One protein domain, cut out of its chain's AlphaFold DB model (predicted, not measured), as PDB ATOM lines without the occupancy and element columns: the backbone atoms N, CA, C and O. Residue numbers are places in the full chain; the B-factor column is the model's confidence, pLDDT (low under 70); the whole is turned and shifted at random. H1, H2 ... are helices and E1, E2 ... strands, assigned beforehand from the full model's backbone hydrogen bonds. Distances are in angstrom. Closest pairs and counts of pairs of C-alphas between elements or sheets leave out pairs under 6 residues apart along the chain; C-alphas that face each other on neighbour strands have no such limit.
ATOM      1  N   SER A  15       1.315   5.026  54.739       94.44
ATOM      2  CA  SER A  15       0.751   4.748  53.416       94.44
ATOM      3  C   SER A  15       0.058   5.972  52.813       94.44
ATOM      4  O   SER A  15       0.224   6.243  51.627       94.44
ATOM      5  N   GLN A  16      -0.665   6.753  53.624       95.00
ATOM      6  CA  GLN A  16      -1.378   7.952  53.170       95.00
ATOM      7  C   GLN A  16      -0.516   9.217  53.213       95.00
ATOM      8  O   GLN A  16      -0.953  10.266  52.746       95.00
ATOM      9  N   GLN A  17       0.682   9.150  53.803       94.62
ATOM     10  CA  GLN A  17       1.547  10.307  54.039       94.62
ATOM     11  C   GLN A  17       0.802  11.466  54.725       94.62
ATOM     12  O   GLN A  17       0.978  12.635  54.370       94.62
ATOM     13  N   SER A  18      -0.035  11.161  55.722       96.06
ATOM     14  CA  SER A  18      -0.855  12.180  56.377       96.06
ATOM     15  C   SER A  18      -1.040  11.967  57.882       96.06
ATOM     16  O   SER A  18      -0.875  10.868  58.416       96.06
ATOM     17  N   TYR A  19      -1.360  13.068  58.572       97.31
ATOM     18  CA  TYR A  19      -1.654  13.077  60.005       97.31
ATOM     19  C   TYR A  19      -3.148  12.899  60.270       97.31
ATOM     20  O   TYR A  19      -3.968  13.683  59.772       97.31
ATOM     21  N   HIS A  20      -3.477  11.986  61.172       97.19
ATOM     22  CA  HIS A  20      -4.832  11.708  61.632       97.19
ATOM     23  C   HIS A  20      -4.992  12.108  63.095       97.19
ATOM     24  O   HIS A  20      -4.024  12.139  63.850       97.19
ATOM     25  N   ILE A  21      -6.213  12.479  63.470       97.69
ATOM     26  CA  ILE A  21      -6.584  12.779  64.851       97.69
ATOM     27  C   ILE A  21      -7.742  11.860  65.195       97.69
ATOM     28  O   ILE A  21      -8.779  11.918  64.534       97.69
ATOM     29  N   ASP A  22      -7.565  11.058  66.232       96.50
ATOM     30  CA  ASP A  22      -8.568  10.125  66.731       96.50
ATOM     31  C   ASP A  22      -8.650  10.202  68.257       96.50
ATOM     32  O   ASP A  22      -7.826  10.839  68.919       96.50
ATOM     33  N   THR A  23      -9.664   9.556  68.830       95.69
ATOM     34  CA  THR A  23      -9.681   9.294  70.272       95.69
ATOM     35  C   THR A  23      -8.801   8.087  70.586       95.69
ATOM     36  O   THR A  23      -8.670   7.173  69.766       95.69
ATOM     37  N   ILE A  24      -8.229   8.046  71.793       95.12
ATOM     38  CA  ILE A  24      -7.439   6.887  72.241       95.12
ATOM     39  C   ILE A  24      -8.284   5.608  72.172       95.12
ATOM     40  O   ILE A  24      -7.808   4.583  71.692       95.12
ATOM     41  N   GLU A  25      -9.555   5.680  72.569       94.44
ATOM     42  CA  GLU A  25     -10.491   4.554  72.487       94.44
ATOM     43  C   GLU A  25     -10.635   4.016  71.050       94.44
ATOM     44  O   GLU A  25     -10.513   2.810  70.824       94.44
ATOM     45  N   LYS A  26     -10.838   4.895  70.056       94.06
ATOM     46  CA  LYS A  26     -10.956   4.487  68.647       94.06
ATOM     47  C   LYS A  26      -9.669   3.860  68.126       94.06
ATOM     48  O   LYS A  26      -9.730   2.816  67.476       94.06
ATOM     49  N   MET A  27      -8.520   4.466  68.431       95.56
ATOM     50  CA  MET A  27      -7.208   3.932  68.064       95.56
ATOM     51  C   MET A  27      -7.001   2.530  68.653       95.56
ATOM     52  O   MET A  27      -6.640   1.606  67.924       95.56
ATOM     53  N   LEU A  28      -7.254   2.349  69.954       94.62
ATOM     54  CA  LEU A  28      -7.095   1.060  70.627       94.62
ATOM     55  C   LEU A  28      -8.020   0.001  70.026       94.62
ATOM     56  O   LEU A  28      -7.547  -1.073  69.662       94.62
ATOM     57  N   ASN A  29      -9.302   0.319  69.837       94.38
ATOM     58  CA  ASN A  29     -10.261  -0.601  69.225       94.38
ATOM     59  C   ASN A  29      -9.840  -1.000  67.804       94.38
ATOM     60  O   ASN A  29      -9.878  -2.181  67.457       94.38
ATOM     61  N   ARG A  30      -9.387  -0.045  66.980       94.69
ATOM     62  CA  ARG A  30      -8.853  -0.333  65.640       94.69
ATOM     63  C   ARG A  30      -7.645  -1.267  65.710       94.69
ATOM     64  O   ARG A  30      -7.600  -2.242  64.962       94.69
ATOM     65  N   ASN A  31      -6.695  -0.995  66.601       94.31
ATOM     66  CA  ASN A  31      -5.453  -1.761  66.714       94.31
ATOM     67  C   ASN A  31      -5.691  -3.178  67.251       94.31
ATOM     68  O   ASN A  31      -5.148  -4.132  66.699       94.31
ATOM     69  N   ILE A  32      -6.549  -3.332  68.264       95.56
ATOM     70  CA  ILE A  32      -6.953  -4.636  68.807       95.56
ATOM     71  C   ILE A  32      -7.648  -5.463  67.726       95.56
ATOM     72  O   ILE A  32      -7.288  -6.619  67.508       95.56
ATOM     73  N   ASN A  33      -8.594  -4.866  66.994       96.00
ATOM     74  CA  ASN A  33      -9.281  -5.554  65.904       96.00
ATOM     75  C   ASN A  33      -8.324  -5.932  64.768       96.00
ATOM     76  O   ASN A  33      -8.449  -7.016  64.203       96.00
ATOM     77  N   ALA A  34      -7.368  -5.069  64.416       95.44
ATOM     78  CA  ALA A  34      -6.367  -5.386  63.403       95.44
ATOM     79  C   ALA A  34      -5.495  -6.573  63.842       95.44
ATOM     80  O   ALA A  34      -5.359  -7.533  63.085       95.44
ATOM     81  N   PHE A  35      -5.009  -6.554  65.086       96.06
ATOM     82  CA  PHE A  35      -4.240  -7.646  65.679       96.06
ATOM     83  C   PHE A  35      -5.020  -8.967  65.682       96.06
ATOM     84  O   PHE A  35      -4.536  -9.963  65.145       96.06
ATOM     85  N   ALA A  36      -6.252  -8.964  66.202       97.38
ATOM     86  CA  ALA A  36      -7.097 -10.154  66.284       97.38
ATOM     87  C   ALA A  36      -7.404 -10.773  64.908       97.38
ATOM     88  O   ALA A  36      -7.539 -11.986  64.791       97.38
ATOM     89  N   ASN A  37      -7.481  -9.948  63.860       96.88
ATOM     90  CA  ASN A  37      -7.757 -10.395  62.493       96.88
ATOM     91  C   ASN A  37      -6.490 -10.600  61.641       96.88
ATOM     92  O   ASN A  37      -6.604 -10.756  60.424       96.88
ATOM     93  N   GLY A  38      -5.286 -10.533  62.225       95.38
ATOM     94  CA  GLY A  38      -4.023 -10.664  61.487       95.38
ATOM     95  C   GLY A  38      -3.799  -9.579  60.424       95.38
ATOM     96  O   GLY A  38      -3.061  -9.787  59.461       95.38
ATOM     97  N   ARG A  39      -4.451  -8.419  60.562       93.75
ATOM     98  CA  ARG A  39      -4.323  -7.281  59.644       93.75
ATOM     99  C   ARG A  39      -3.224  -6.345  60.124       93.75
ATOM    100  O   ARG A  39      -3.118  -6.040  61.309       93.75
ATOM    101  N   LYS A  40      -2.433  -5.827  59.185       89.50
ATOM    102  CA  LYS A  40      -1.473  -4.756  59.474       89.50
ATOM    103  C   LYS A  40      -2.203  -3.413  59.567       89.50
ATOM    104  O   LYS A  40      -3.128  -3.157  58.803       89.50
ATOM    105  N   THR A  41      -1.758  -2.568  60.489       89.50
ATOM    106  CA  THR A  41      -2.135  -1.153  60.606       89.50
ATOM    107  C   THR A  41      -0.863  -0.329  60.421       89.50
ATOM    108  O   THR A  41       0.187  -0.695  60.946       89.50
ATOM    109  N   ASP A  42      -0.938   0.734  59.622       94.25
ATOM    110  CA  ASP A  42       0.176   1.643  59.339       94.25
ATOM    111  C   ASP A  42       0.093   2.951  60.142       94.25
ATOM    112  O   ASP A  42       0.918   3.845  59.952       94.25
ATOM    113  N   TYR A  43      -0.896   3.064  61.032       95.50
ATOM    114  CA  TYR A  43      -1.061   4.215  61.906       95.50
ATOM    115  C   TYR A  43      -0.072   4.137  63.068       95.50
ATOM    116  O   TYR A  43      -0.127   3.225  63.896       95.50
ATOM    117  N   LYS A  44       0.831   5.117  63.135       95.75
ATOM    118  CA  LYS A  44       1.822   5.270  64.205       95.75
ATOM    119  C   LYS A  44       1.399   6.400  65.145       95.75
ATOM    120  O   LYS A  44       1.376   7.551  64.703       95.75
ATOM    121  N   PRO A  45       1.091   6.121  66.423       96.62
ATOM    122  CA  PRO A  45       0.836   7.163  67.413       96.62
ATOM    123  C   PRO A  45       2.077   8.034  67.605       96.62
ATOM    124  O   PRO A  45       3.166   7.510  67.833       96.62
ATOM    125  N   LEU A  46       1.920   9.355  67.509       96.81
ATOM    126  CA  LEU A  46       3.025  10.304  67.680       96.81
ATOM    127  C   LEU A  46       2.928  11.085  68.987       96.81
ATOM    128  O   LEU A  46       3.941  11.309  69.644       96.81
ATOM    129  N   ILE A  47       1.727  11.538  69.353       97.00
ATOM    130  CA  ILE A  47       1.514  12.336  70.563       97.00
ATOM    131  C   ILE A  47       0.075  12.208  71.067       97.00
ATOM    132  O   ILE A  47      -0.863  12.125  70.271       97.00
ATOM    133  N   PHE A  48      -0.088  12.212  72.389       96.62
ATOM    134  CA  PHE A  48      -1.383  12.229  73.066       96.62
ATOM    135  C   PHE A  48      -1.780  13.655  73.456       96.62
ATOM    136  O   PHE A  48      -0.924  14.511  73.670       96.62
ATOM    137  N   ALA A  49      -3.083  13.896  73.538       96.25
ATOM    138  CA  ALA A  49      -3.671  15.180  73.885       96.25
ATOM    139  C   ALA A  49      -4.875  14.985  74.811       96.25
ATOM    140  O   ALA A  49      -5.602  13.995  74.713       96.25
ATOM    141  N   GLU A  50      -5.128  15.956  75.679       95.19
ATOM    142  CA  GLU A  50      -6.254  15.927  76.618       95.19
ATOM    143  C   GLU A  50      -7.564  16.403  75.974       95.19
ATOM    144  O   GLU A  50      -8.645  16.227  76.530       95.19
ATOM    145  N   SER A  51      -7.489  17.009  74.787       95.31
ATOM    146  CA  SER A  51      -8.652  17.492  74.043       95.31
ATOM    147  C   SER A  51      -8.432  17.477  72.531       95.31
ATOM    148  O   SER A  51      -7.300  17.494  72.039       95.31
ATOM    149  N   GLN A  52      -9.529  17.530  71.770       95.56
ATOM    150  CA  GLN A  52      -9.473  17.624  70.310       95.56
ATOM    151  C   GLN A  52      -8.758  18.895  69.843       95.56
ATOM    152  O   GLN A  52      -7.975  18.867  68.893       95.56
ATOM    153  N   ALA A  53      -9.024  20.018  70.513       96.88
ATOM    154  CA  ALA A  53      -8.416  21.303  70.191       96.88
ATOM    155  C   ALA A  53      -6.893  21.251  70.372       96.88
ATOM    156  O   ALA A  53      -6.143  21.732  69.517       96.88
ATOM    157  N   GLU A  54      -6.431  20.606  71.444       97.44
ATOM    158  CA  GLU A  54      -5.011  20.365  71.657       97.44
ATOM    159  C   GLU A  54      -4.421  19.442  70.583       97.44
ATOM    160  O   GLU A  54      -3.391  19.784  70.003       97.44
ATOM    161  N   ALA A  55      -5.088  18.338  70.237       97.75
ATOM    162  CA  ALA A  55      -4.630  17.445  69.171       97.75
ATOM    163  C   ALA A  55      -4.472  18.183  67.825       97.75
ATOM    164  O   ALA A  55      -3.476  18.006  67.122       97.75
ATOM    165  N   ILE A  56      -5.407  19.081  67.485       97.88
ATOM    166  CA  ILE A  56      -5.326  19.931  66.285       97.88
ATOM    167  C   ILE A  56      -4.106  20.858  66.349       97.88
ATOM    168  O   ILE A  56      -3.390  21.011  65.353       97.88
ATOM    169  N   ARG A  57      -3.849  21.475  67.508       97.88
ATOM    170  CA  ARG A  57      -2.672  22.329  67.720       97.88
ATOM    171  C   ARG A  57      -1.376  21.535  67.541       97.88
ATOM    172  O   ARG A  57      -0.487  21.992  66.823       97.88
ATOM    173  N   LEU A  58      -1.280  20.350  68.138       97.44
ATOM    174  CA  LEU A  58      -0.101  19.485  68.061       97.44
ATOM    175  C   LEU A  58       0.134  18.952  66.643       97.44
ATOM    176  O   LEU A  58       1.261  19.011  66.153       97.44
ATOM    177  N   LYS A  59      -0.922  18.551  65.919       97.44
ATOM    178  CA  LYS A  59      -0.833  18.189  64.493       97.44
ATOM    179  C   LYS A  59      -0.204  19.309  63.661       97.44
ATOM    180  O   LYS A  59       0.665  19.042  62.836       97.44
ATOM    181  N   LYS A  60      -0.600  20.568  63.886       96.69
ATOM    182  CA  LYS A  60      -0.001  21.723  63.190       96.69
ATOM    183  C   LYS A  60       1.486  21.891  63.522       96.69
ATOM    184  O   LYS A  60       2.257  22.244  62.638       96.69
ATOM    185  N   GLN A  61       1.895  21.643  64.768       96.00
ATOM    186  CA  GLN A  61       3.306  21.707  65.171       96.00
ATOM    187  C   GLN A  61       4.144  20.595  64.524       96.00
ATOM    188  O   GLN A  61       5.230  20.873  64.024       96.00
ATOM    189  N   LEU A  62       3.624  19.364  64.474       94.75
ATOM    190  CA  LEU A  62       4.274  18.236  63.797       94.75
ATOM    191  C   LEU A  62       4.423  18.478  62.291       94.75
ATOM    192  O   LEU A  62       5.484  18.229  61.727       94.75
ATOM    193  N   ALA A  63       3.386  19.020  61.646       92.12
ATOM    194  CA  ALA A  63       3.437  19.357  60.227       92.12
ATOM    195  C   ALA A  63       4.547  20.370  59.909       92.12
ATOM    196  O   ALA A  63       5.229  20.201  58.907       92.12
ATOM    197  N   ARG A  64       4.770  21.362  60.782       91.81
ATOM    198  CA  ARG A  64       5.864  22.335  60.631       91.81
ATOM    199  C   ARG A  64       7.239  21.672  60.734       91.81
ATOM    200  O   ARG A  64       8.047  21.875  59.841       91.81
ATOM    201  N   LYS A  65       7.456  20.818  61.742       85.06
ATOM    202  CA  LYS A  65       8.728  20.096  61.948       85.06
ATOM    203  C   LYS A  65       9.139  19.173  60.799       85.06
ATOM    204  O   LYS A  65      10.317  18.906  60.658       85.06
ATOM    205  N   LYS A  66       8.195  18.632  60.020       75.81
ATOM    206  CA  LYS A  66       8.510  17.754  58.874       75.81
ATOM    207  C   LYS A  66       9.056  18.537  57.664       75.81
ATOM    208  O   LYS A  66       9.576  17.932  56.735       75.81
ATOM    209  N   THR A  67       8.865  19.855  57.651       64.88
ATOM    210  CA  THR A  67       9.310  20.752  56.570       64.88
ATOM    211  C   THR A  67      10.733  21.275  56.774       64.88
ATOM    212  O   THR A  67      11.271  21.862  55.839       64.88
TER     213      THR A  67
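Overview. This is residues 15 to 67 of the 68 residues of an uncharacterized protein of Rheinheimera sp (UniProt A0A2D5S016). Helix H2 packs beside two strands, E1 and E2, which cross near each other, while helix H1 extends away on their other side, making a loose, flat shape. The 53 printed residues run E1, H1, E2, H2, class mixed, helices and strands. Each strand pairs with no named strand. The radius of gyration of the C-alphas is 12.5 A; the spans are 35 by 24 by 12 A.

Along the chain. H2, residues 52 to 65, is 20.2 A long and ends at C-alpha 65 (8.728, 20.096, 61.948). E1 is residues 18 to 23, from C-alpha 18 (-0.855, 12.180, 56.377); E2 is residues 43 to 49. H1, residues 24 to 36, is 18.1 A long.

Arrangement. The closest C-alphas of H2 and E1, Ala 55 and Ile 21, are 6.7 A apart; those of H2 and E2, Ala 55 and Ala 49, 5.3 A. E1 and E2 are near each other, as are H1 and E2. E1 and H1 meet only through their link. H1 and H2 are apart. In both helices every O i to N i+4 pair is within hydrogen-bond range.

Size, cuts and confidence. The farthest C-alphas, Ala 36 and Thr 67, are 36.3 A apart. The printed part has no cut and no long link. Residue 67 is under pLDDT 70.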